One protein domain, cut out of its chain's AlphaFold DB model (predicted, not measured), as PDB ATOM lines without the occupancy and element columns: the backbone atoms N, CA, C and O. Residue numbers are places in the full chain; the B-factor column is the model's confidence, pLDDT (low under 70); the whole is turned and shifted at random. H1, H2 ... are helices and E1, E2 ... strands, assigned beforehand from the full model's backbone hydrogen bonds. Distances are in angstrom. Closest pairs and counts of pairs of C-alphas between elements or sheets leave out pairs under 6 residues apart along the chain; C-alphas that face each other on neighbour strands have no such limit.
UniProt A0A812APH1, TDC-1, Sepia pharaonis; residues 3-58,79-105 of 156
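This is residues 3 to 58 and 79 to 105 of the 156 residues of the protein "TDC-1" of Sepia pharaonis (UniProt A0A812APH1). Two long helices, H1 and H2, stand apart from each other in an open, flat model without a packed core, with a small strand hairpin, E1 and E2, ahead of H1. The 83 printed residues run E1, E2, H1, H2; the two-strand sheet is antiparallel and the class is mostly helix. The whole is extended, with a radius of gyration of the C-alphas of 21.5 A and spans of 60 by 57 by 21 A.

E1, residues 3 to 6, and E2, residues 9 to 13, form a hairpin at 137 degrees, with N 4 and O 11 2.9 A apart, within hydrogen-bond range. H1, residues 23 to 58, and H2, residues 79 to 104, are apart. Every O i to N i+4 pair is within range in H1, and 20 of 22 in H2.

E1 begins at C-alpha 3 (206.858, 218.133, 241.829). H1 is 52.5 A long. H2, 36.4 A long, ends at C-alpha 104 (225.676, 247.037, 230.962).

The farthest C-alphas, Glu 24 and Asp 105, are 60.4 A apart. Residues 59 to 78 are not printed, a gap of 24.7 A between C-alphas 58 and 79. Residues 50 to 58 and 79 to 87 have pLDDT under 70.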
ATOM      1  N   PRO A   3     207.266 217.325 240.687       94.75
ATOM      2  CA  PRO A   3     206.858 218.133 241.829       94.75
ATOM      3  C   PRO A   3     206.199 219.431 241.350       94.75
ATOM      4  O   PRO A   3     206.610 220.023 240.351       94.75
ATOM      5  N   ALA A   4     205.176 219.881 242.067       94.94
ATOM      6  CA  ALA A   4     204.505 221.147 241.816       94.94
ATOM      7  C   ALA A   4     204.038 221.778 243.133       94.94
ATOM      8  O   ALA A   4     203.726 221.076 244.090       94.94
ATOM      9  N   LEU A   5     203.955 223.105 243.148       95.44
ATOM     10  CA  LEU A   5     203.327 223.879 244.213       95.44
ATOM     11  C   LEU A   5     202.015 224.432 243.658       95.44
ATOM     12  O   LEU A   5     202.029 225.209 242.702       95.44
ATOM     13  N   VAL A   6     200.884 223.984 244.196       94.44
ATOM     14  CA  VAL A   6     199.550 224.414 243.758       94.44
ATOM     15  C   VAL A   6     198.792 224.886 244.981       94.44
ATOM     16  O   VAL A   6     198.627 224.117 245.921       94.44
ATOM     17  N   ASN A   7     198.337 226.140 244.969       94.50
ATOM     18  CA  ASN A   7     197.646 226.758 246.106       94.50
ATOM     19  C   ASN A   7     198.425 226.581 247.421       94.50
ATOM     20  O   ASN A   7     197.855 226.155 248.414       94.50
ATOM     21  N   GLU A   8     199.739 226.826 247.395       94.31
ATOM     22  CA  GLU A   8     200.637 226.675 248.559       94.31
ATOM     23  C   GLU A   8     200.788 225.239 249.097       94.31
ATOM     24  O   GLU A   8     201.506 225.012 250.068       94.31
ATOM     25  N   HIS A   9     200.209 224.244 248.425       92.69
ATOM     26  CA  HIS A   9     200.402 222.835 248.742       92.69
ATOM     27  C   HIS A   9     201.411 222.197 247.789       92.69
ATOM     28  O   HIS A   9     201.273 222.261 246.560       92.69
ATOM     29  N   TYR A  10     202.435 221.563 248.359       95.88
ATOM     30  CA  TYR A  10     203.358 220.732 247.598       95.88
ATOM     31  C   TYR A  10     202.666 219.428 247.209       95.88
ATOM     32  O   TYR A  10     202.189 218.680 248.058       95.88
ATOM     33  N   ILE A  11     202.631 219.159 245.908       95.81
ATOM     34  CA  ILE A  11     202.071 217.938 245.338       95.81
ATOM     35  C   ILE A  11     203.089 217.289 244.405       95.81
ATOM     36  O   ILE A  11     203.874 217.966 243.736       95.81
ATOM     37  N   ILE A  12     203.042 215.963 244.305       94.62
ATOM     38  CA  ILE A  12     203.791 215.216 243.298       94.62
ATOM     39  C   ILE A  12     202.797 214.683 242.272       94.62
ATOM     40  O   ILE A  12     201.889 213.928 242.604       94.62
ATOM     41  N   ARG A  13     202.966 215.069 241.006       95.06
ATOM     42  CA  ARG A  13     202.153 214.562 239.897       95.06
ATOM     43  C   ARG A  13     202.806 213.318 239.310       95.06
ATOM     44  O   ARG A  13     203.977 213.345 238.907       95.06
ATOM     45  N   PHE A  14     202.045 212.235 239.232       93.25
ATOM     46  CA  PHE A  14     202.446 211.021 238.535       93.25
ATOM     47  C   PHE A  14     201.848 211.041 237.123       93.25
ATOM     48  O   PHE A  14     200.633 211.065 236.968       93.25
ATOM     49  N   ALA A  15     202.706 211.112 236.103       92.88
ATOM     50  CA  ALA A  15     202.303 211.139 234.700       92.88
ATOM     51  C   ALA A  15     202.819 209.875 234.013       92.88
ATOM     52  O   ALA A  15     204.027 209.623 234.012       92.88
ATOM     53  N   ILE A  16     201.899 209.099 233.449       93.50
ATOM     54  CA  ILE A  16     202.192 207.868 232.721       93.50
ATOM     55  C   ILE A  16     202.355 208.242 231.250       93.50
ATOM     56  O   ILE A  16     201.406 208.681 230.608       93.50
ATOM     57  N   CYS A  17     203.576 208.116 230.730       94.25
ATOM     58  CA  CYS A  17     203.896 208.508 229.352       94.25
ATOM     59  C   CYS A  17     204.080 207.312 228.408       94.25
ATOM     60  O   CYS A  17     204.222 207.507 227.203       94.25
ATOM     61  N   ALA A  18     204.133 206.089 228.940       95.69
ATOM     62  CA  ALA A  18     204.307 204.892 228.131       95.69
ATOM     63  C   ALA A  18     202.972 204.494 227.490       95.69
ATOM     64  O   ALA A  18     201.963 204.352 228.174       95.69
ATOM     65  N   GLN A  19     202.976 204.314 226.168       96.62
ATOM     66  CA  GLN A  19     201.774 203.995 225.389       96.62
ATOM     67  C   GLN A  19     201.189 202.616 225.733       96.62
ATOM     68  O   GLN A  19     200.001 202.381 225.550       96.62
ATOM     69  N   ASN A  20     202.036 201.711 226.209       96.94
ATOM     70  CA  ASN A  20     201.707 200.346 226.595       96.94
ATOM     71  C   ASN A  20     201.657 200.159 228.118       96.94
ATOM     72  O   ASN A  20     201.760 199.024 228.569       96.94
ATOM     73  N   ALA A  21     201.575 201.245 228.893       97.19
ATOM     74  CA  ALA A  21     201.392 201.129 230.331       97.19
ATOM     75  C   ALA A  21     200.046 200.469 230.626       97.19
ATOM     76  O   ALA A  21     199.019 200.866 230.068       97.19
ATOM     77  N   VAL A  22     200.075 199.472 231.500       97.94
ATOM     78  CA  VAL A  22     198.893 198.736 231.948       97.94
ATOM     79  C   VAL A  22     198.572 199.084 233.401       97.94
ATOM     80  O   VAL A  22     199.385 199.690 234.102       97.94
ATOM     81  N   ASP A  23     197.383 198.714 233.872       97.50
ATOM     82  CA  ASP A  23     196.959 199.006 235.248       97.50
ATOM     83  C   ASP A  23     197.891 198.353 236.280       97.50
ATOM     84  O   ASP A  23     198.142 198.921 237.346       97.50
ATOM     85  N   GLU A  24     198.492 197.205 235.952       98.12
ATOM     86  CA  GLU A  24     199.497 196.550 236.788       98.12
ATOM     87  C   GLU A  24     200.716 197.449 237.044       98.12
ATOM     88  O   GLU A  24     201.236 197.464 238.163       98.12
ATOM     89  N   ASP A  25     201.139 198.256 236.065       97.00
ATOM     90  CA  ASP A  25     202.249 199.201 236.228       97.00
ATOM     91  C   ASP A  25     201.881 200.325 237.206       97.00
ATOM     92  O   ASP A  25     202.718 200.785 237.987       97.00
ATOM     93  N   ILE A  26     200.613 200.756 237.193       96.38
ATOM     94  CA  ILE A  26     200.085 201.778 238.108       96.38
ATOM     95  C   ILE A  26     200.065 201.231 239.534       96.38
ATOM     96  O   ILE A  26     200.544 201.895 240.455       96.38
ATOM     97  N   HIS A  27     199.556 200.012 239.718       97.88
ATOM     98  CA  HIS A  27     199.527 199.344 241.018       97.88
ATOM     99  C   HIS A  27     200.930 199.076 241.567       97.88
ATOM    100  O   HIS A  27     201.175 199.272 242.762       97.88
ATOM    101  N   TYR A  28     201.866 198.676 240.704       97.62
ATOM    102  CA  TYR A  28     203.264 198.506 241.078       97.62
ATOM    103  C   TYR A  28     203.889 199.836 241.514       97.62
ATOM    104  O   TYR A  28     204.440 199.926 242.612       97.62
ATOM    105  N   ALA A  29     203.737 200.891 240.709       96.31
ATOM    106  CA  ALA A  29     204.251 202.217 241.038       96.31
ATOM    107  C   ALA A  29     203.665 202.752 242.352       96.31
ATOM    108  O   ALA A  29     204.408 203.280 243.179       96.31
ATOM    109  N   TRP A  30     202.359 202.574 242.572       96.62
ATOM    110  CA  TRP A  30     201.700 202.917 243.831       96.62
ATOM    111  C   TRP A  30     202.341 202.190 245.013       96.62
ATOM    112  O   TRP A  30     202.752 202.835 245.972       96.62
ATOM    113  N   SER A  31     202.510 200.870 244.906       98.25
ATOM    114  CA  SER A  31     203.106 200.049 245.965       98.25
ATOM    115  C   SER A  31     204.526 200.506 246.315       98.25
ATOM    116  O   SER A  31     204.860 200.629 247.491       98.25
ATOM    117  N   CYS A  32     205.347 200.826 245.309       97.56
ATOM    118  CA  CYS A  32     206.691 201.362 245.527       97.56
ATOM    119  C   CYS A  32     206.676 202.728 246.225       97.56
ATOM    120  O   CYS A  32     207.480 202.960 247.127       97.56
ATOM    121  N   ILE A  33     205.781 203.635 245.822       96.38
ATOM    122  CA  ILE A  33     205.660 204.961 246.442       96.38
ATOM    123  C   ILE A  33     205.216 204.825 247.899       96.38
ATOM    124  O   ILE A  33     205.806 205.468 248.765       96.38
ATOM    125  N   THR A  34     204.218 203.982 248.176       97.19
ATOM    126  CA  THR A  34     203.741 203.714 249.537       97.19
ATOM    127  C   THR A  34     204.856 203.144 250.404       97.19
ATOM    128  O   THR A  34     205.123 203.695 251.462       97.19
ATOM    129  N   GLN A  35     205.578 202.132 249.921       98.00
ATOM    130  CA  GLN A  35     206.691 201.546 250.666       98.00
ATOM    131  C   GLN A  35     207.768 202.584 251.013       98.00
ATOM    132  O   GLN A  35     208.215 202.655 252.154       98.00
ATOM    133  N   MET A  36     208.167 203.426 250.053       96.25
ATOM    134  CA  MET A  36     209.146 204.487 250.320       96.25
ATOM    135  C   MET A  36     208.615 205.526 251.311       96.25
ATOM    136  O   MET A  36     209.372 206.020 252.143       96.25
ATOM    137  N   ALA A  37     207.330 205.880 251.225       95.12
ATOM    138  CA  ALA A  37     206.709 206.796 252.172       95.12
ATOM    139  C   ALA A  37     206.702 206.204 253.590       95.12
ATOM    140  O   ALA A  37     207.074 206.899 254.534       95.12
ATOM    141  N   ASP A  38     206.366 204.922 253.726       96.69
ATOM    142  CA  ASP A  38     206.378 204.206 255.001       96.69
ATOM    143  C   ASP A  38     207.791 204.160 255.603       96.69
ATOM    144  O   ASP A  38     207.967 204.454 256.787       96.69
ATOM    145  N   ASP A  39     208.814 203.875 254.792       95.88
ATOM    146  CA  ASP A  39     210.215 203.862 255.230       95.88
ATOM    147  C   ASP A  39     210.684 205.245 255.719       95.88
ATOM    148  O   ASP A  39     211.384 205.357 256.736       95.88
ATOM    149  N   LEU A  40     210.284 206.317 255.026       91.94
ATOM    150  CA  LEU A  40     210.596 207.693 255.420       91.94
ATOM    151  C   LEU A  40     209.901 208.077 256.732       91.94
ATOM    152  O   LEU A  40     210.553 208.620 257.625       91.94
ATOM    153  N   LEU A  41     208.617 207.744 256.882       91.56
ATOM    154  CA  LEU A  41     207.860 207.994 258.113       91.56
ATOM    155  C   LEU A  41     208.432 207.200 259.294       91.56
ATOM    156  O   LEU A  41     208.595 207.736 260.393       91.56
ATOM    157  N   ALA A  42     208.805 205.937 259.073       91.50
ATOM    158  CA  ALA A  42     209.432 205.100 260.089       91.50
ATOM    159  C   ALA A  42     210.803 205.643 260.519       91.50
ATOM    160  O   ALA A  42     211.148 205.592 261.703       91.50
ATOM    161  N   THR A  43     211.584 206.176 259.577       89.50
ATOM    162  CA  THR A  43     212.873 206.818 259.869       89.50
ATOM    163  C   THR A  43     212.668 208.100 260.670       89.50
ATOM    164  O   THR A  43     213.304 208.270 261.710       89.50
ATOM    165  N   GLN A  44     211.716 208.945 260.265       83.88
ATOM    166  CA  GLN A  44     211.387 210.178 260.978       83.88
ATOM    167  C   GLN A  44     210.975 209.901 262.429       83.88
ATOM    168  O   GLN A  44     211.477 210.559 263.335       83.88
ATOM    169  N   LEU A  45     210.138 208.888 262.678       82.56
ATOM    170  CA  LEU A  45     209.722 208.507 264.032       82.56
ATOM    171  C   LEU A  45     210.906 208.079 264.924       82.56
ATOM    172  O   LEU A  45     210.945 208.358 266.126       82.56
ATOM    173  N   ARG A  46     211.897 207.391 264.349       79.06
ATOM    174  CA  ARG A  46     213.118 207.001 265.073       79.06
ATOM    175  C   ARG A  46     214.006 208.205 265.367       79.06
ATOM    176  O   ARG A  46     214.595 208.285 266.441       79.06
ATOM    177  N   GLU A  47     214.105 209.142 264.433       77.81
ATOM    178  CA  GLU A  47     214.890 210.360 264.615       77.81
ATOM    179  C   GLU A  47     214.266 211.300 265.649       77.81
ATOM    180  O   GLU A  47     214.991 211.837 266.489       77.81
ATOM    181  N   THR A  48     212.940 211.472 265.644       73.81
ATOM    182  CA  THR A  48     212.239 212.307 266.630       73.81
ATOM    183  C   THR A  48     212.388 211.739 268.037       73.81
ATOM    184  O   THR A  48     212.840 212.457 268.926       73.81
ATOM    185  N   SER A  49     212.139 210.441 268.226       72.06
ATOM    186  CA  SER A  49     212.305 209.770 269.526       72.06
ATOM    187  C   SER A  49     213.755 209.789 270.035       72.06
ATOM    188  O   SER A  49     214.002 210.050 271.214       72.06
ATOM    189  N   ALA A  50     214.749 209.600 269.159       67.88
ATOM    190  CA  ALA A  50     216.161 209.717 269.535       67.88
ATOM    191  C   ALA A  50     216.558 211.159 269.906       67.88
ATOM    192  O   ALA A  50     217.365 211.381 270.817       67.88
ATOM    193  N   LYS A  51     216.001 212.156 269.211       66.12
ATOM    194  CA  LYS A  51     216.235 213.578 269.492       66.12
ATOM    195  C   LYS A  51     215.569 214.006 270.800       66.12
ATOM    196  O   LYS A  51     216.161 214.777 271.552       66.12
ATOM    197  N   GLU A  52     214.396 213.461 271.102       64.50
ATOM    198  CA  GLU A  52     213.688 213.663 272.364       64.50
ATOM    199  C   GLU A  52     214.448 213.060 273.552       64.50
ATOM    200  O   GLU A  52     214.697 213.759 274.534       64.50
ATOM    201  N   MET A  53     214.969 211.835 273.424       58.19
ATOM    202  CA  MET A  53     215.843 211.242 274.443       58.19
ATOM    203  C   MET A  53     217.093 212.098 274.708       58.19
ATOM    204  O   MET A  53     217.473 212.294 275.861       58.19
ATOM    205  N   ARG A  54     217.716 212.671 273.667       60.28
ATOM    206  CA  ARG A  54     218.841 213.605 273.861       60.28
ATOM    207  C   ARG A  54     218.431 214.861 274.625       60.28
ATOM    208  O   ARG A  54     219.181 215.280 275.506       60.28
ATOM    209  N   ARG A  55     217.259 215.435 274.329       60.81
ATOM    210  CA  ARG A  55     216.735 216.601 275.059       60.81
ATOM    211  C   ARG A  55     216.553 216.283 276.543       60.81
ATOM    212  O   ARG A  55     217.066 217.037 277.367       60.81
ATOM    213  N   LEU A  56     215.965 215.131 276.869       56.94
ATOM    214  CA  LEU A  56     215.795 214.649 278.247       56.94
ATOM    215  C   LEU A  56     217.134 214.456 278.979       56.94
ATOM    216  O   LEU A  56     217.256 214.835 280.137       56.94
ATOM    217  N   THR A  57     218.172 213.953 278.305       54.53
ATOM    218  CA  THR A  57     219.509 213.822 278.923       54.53
ATOM    219  C   THR A  57     220.262 215.149 279.077       54.53
ATOM    220  O   THR A  57     221.162 215.237 279.907       54.53
ATOM    221  N   SER A  58     219.916 216.182 278.297       51.56
ATOM    222  CA  SER A  58     220.528 217.520 278.395       51.56
ATOM    223  C   SER A  58     219.785 218.474 279.334       51.56
ATOM    224  O   SER A  58     220.376 219.428 279.825       51.56
ATOM    225  N   GLU A  79     209.787 227.010 258.162       46.91
ATOM    226  CA  GLU A  79     210.996 227.846 258.121       46.91
ATOM    227  C   GLU A  79     212.185 227.132 257.447       46.91
ATOM    228  O   GLU A  79     212.835 227.686 256.563       46.91
ATOM    229  N   ILE A  80     212.402 225.841 257.734       53.62
ATOM    230  CA  ILE A  80     213.577 225.091 257.243       53.62
ATOM    231  C   ILE A  80     213.515 224.817 255.726       53.62
ATOM    232  O   ILE A  80     214.531 224.899 255.028       53.62
ATOM    233  N   ILE A  81     212.329 224.509 255.189       50.75
ATOM    234  CA  ILE A  81     212.146 224.219 253.755       50.75
ATOM    235  C   ILE A  81     212.182 225.513 252.920       50.75
ATOM    236  O   ILE A  81     212.708 225.509 251.799       50.75
ATOM    237  N   TYR A  82     211.678 226.629 253.460       51.59
ATOM    238  CA  TYR A  82     211.646 227.914 252.758       51.59
ATOM    239  C   TYR A  82     213.008 228.619 252.750       51.59
ATOM    240  O   TYR A  82     213.380 229.182 251.716       51.59
ATOM    241  N   ASP A  83     213.800 228.521 253.820       54.72
ATOM    242  CA  ASP A  83     215.047 229.284 253.935       54.72
ATOM    243  C   ASP A  83     216.092 228.902 252.887       54.72
ATOM    244  O   ASP A  83     216.672 229.769 252.231       54.72
ATOM    245  N   ASN A  84     216.320 227.610 252.639       58.56
ATOM    246  CA  ASN A  84     217.382 227.212 251.710       58.56
ATOM    247  C   ASN A  84     217.033 227.574 250.252       58.56
ATOM    248  O   ASN A  84     217.890 228.015 249.480       58.56
ATOM    249  N   GLN A  85     215.761 227.456 249.861       63.47
ATOM    250  CA  GLN A  85     215.317 227.830 248.514       63.47
ATOM    251  C   GLN A  85     215.284 229.350 248.329       63.47
ATOM    252  O   GLN A  85     215.750 229.854 247.303       63.47
ATOM    253  N   GLN A  86     214.805 230.092 249.329       66.94
ATOM    254  CA  GLN A  86     214.750 231.549 249.289       66.94
ATOM    255  C   GLN A  86     216.157 232.160 249.282       66.94
ATOM    256  O   GLN A  86     216.427 233.059 248.483       66.94
ATOM    257  N   LEU A  87     217.087 231.626 250.078       69.69
ATOM    258  CA  LEU A  87     218.482 232.067 250.122       69.69
ATOM    259  C   LEU A  87     219.198 231.773 248.794       69.69
ATOM    260  O   LEU A  87     219.919 232.626 248.269       69.69
ATOM    261  N   ASN A  88     218.924 230.623 248.167       72.75
ATOM    262  CA  ASN A  88     219.411 230.324 246.819       72.75
ATOM    263  C   ASN A  88     218.818 231.262 245.753       72.75
ATOM    264  O   ASN A  88     219.554 231.730 244.879       72.75
ATOM    265  N   PHE A  89     217.529 231.607 245.840       73.81
ATOM    266  CA  PHE A  89     216.886 232.546 244.916       73.81
ATOM    267  C   PHE A  89     217.415 233.977 245.082       73.81
ATOM    268  O   PHE A  89     217.715 234.653 244.095       73.81
ATOM    269  N   GLN A  90     217.619 234.427 246.323       76.62
ATOM    270  CA  GLN A  90     218.250 235.710 246.628       76.62
ATOM    271  C   GLN A  90     219.694 235.748 246.112       76.62
ATOM    272  O   GLN A  90     220.074 236.695 245.421       76.62
ATOM    273  N   ARG A  91     220.483 234.691 246.340       81.75
ATOM    274  CA  ARG A  91     221.856 234.568 245.825       81.75
ATOM    275  C   ARG A  91     221.891 234.580 244.295       81.75
ATOM    276  O   ARG A  91     222.731 235.270 243.712       81.75
ATOM    277  N   ALA A  92     220.976 233.876 243.630       79.94
ATOM    278  CA  ALA A  92     220.851 233.889 242.173       79.94
ATOM    279  C   ALA A  92     220.461 235.280 241.642       79.94
ATOM    280  O   ALA A  92     221.068 235.770 240.686       79.94
ATOM    281  N   ARG A  93     219.512 235.961 242.297       81.06
ATOM    282  CA  ARG A  93     219.093 237.330 241.961       81.06
ATOM    283  C   ARG A  93     220.238 238.330 242.122       81.06
ATOM    284  O   ARG A  93     220.444 239.151 241.228       81.06
ATOM    285  N   MET A  94     221.008 238.236 243.207       82.31
ATOM    286  CA  MET A  94     222.182 239.080 243.453       82.31
ATOM    287  C   MET A  94     223.259 238.866 242.384       82.31
ATOM    288  O   MET A  94     223.744 239.837 241.803       82.31
ATOM    289  N   ARG A  95     223.570 237.606 242.046       82.44
ATOM    290  CA  ARG A  95     224.522 237.270 240.972       82.44
ATOM    291  C   ARG A  95     224.070 237.803 239.612       82.44
ATOM    292  O   ARG A  95     224.872 238.403 238.902       82.44
ATOM    293  N   ARG A  96     222.787 237.646 239.262       84.25
ATOM    294  CA  ARG A  96     222.227 238.166 238.005       84.25
ATOM    295  C   ARG A  96     222.295 239.691 237.942       84.25
ATOM    296  O   ARG A  96     222.664 240.226 236.904       84.25
ATOM    297  N   ASN A  97     221.958 240.383 239.029       84.25
ATOM    298  CA  ASN A  97     221.999 241.846 239.088       84.25
ATOM    299  C   ASN A  97     223.443 242.367 238.967       84.25
ATOM    300  O   ASN A  97     223.719 243.263 238.173       84.25
ATOM    301  N   MET A  98     224.386 241.730 239.667       83.12
ATOM    302  CA  MET A  98     225.810 242.041 239.548       83.12
ATOM    303  C   MET A  98     226.327 241.824 238.121       83.12
ATOM    304  O   MET A  98     226.996 242.698 237.577       83.12
ATOM    305  N   PHE A  99     225.976 240.701 237.489       85.31
ATOM    306  CA  PHE A  99     226.330 240.434 236.096       85.31
ATOM    307  C   PHE A  99     225.754 241.488 235.150       85.31
ATOM    308  O   PHE A  99     226.471 242.007 234.300       85.31
ATOM    309  N   LEU A 100     224.491 241.873 235.338       83.38
ATOM    310  CA  LEU A 100     223.859 242.904 234.522       83.38
ATOM    311  C   LEU A 100     224.579 244.251 234.657       83.38
ATOM    312  O   LEU A 100     224.769 244.922 233.650       83.38
ATOM    313  N   ARG A 101     225.040 244.623 235.860       79.06
ATOM    314  CA  ARG A 101     225.851 245.835 236.073       79.06
ATOM    315  C   ARG A 101     227.217 245.743 235.387       79.06
ATOM    316  O   ARG A 101     227.598 246.691 234.711       79.06
ATOM    317  N   MET A 102     227.898 244.597 235.483       82.12
ATOM    318  CA  MET A 102     229.197 244.365 234.826       82.12
ATOM    319  C   MET A 102     229.114 244.415 233.300       82.12
ATOM    320  O   MET A 102     230.038 244.897 232.654       82.12
ATOM    321  N   VAL A 103     228.020 243.912 232.726       82.19
ATOM    322  CA  VAL A 103     227.832 243.853 231.271       82.19
ATOM    323  C   VAL A 103     227.247 245.152 230.714       82.19
ATOM    324  O   VAL A 103     227.625 245.552 229.618       82.19
ATOM    325  N   SER A 104     226.350 245.818 231.447       80.06
ATOM    326  CA  SER A 104     225.676 247.037 230.962       80.06
ATOM    327  C   SER A 104     226.556 248.280 231.061       80.06
ATOM    328  O   SER A 104     226.480 249.144 230.195       80.06
ATOM    329  N   ASP A 105     227.397 248.377 232.094       77.06
ATOM    330  CA  ASP A 105     228.394 249.441 232.209       77.06
ATOM    331  C   ASP A 105     229.653 248.915 232.922       77.06
ATOM    332  O   ASP A 105     229.782 249.042 234.149       77.06
TER     333      ASP A 105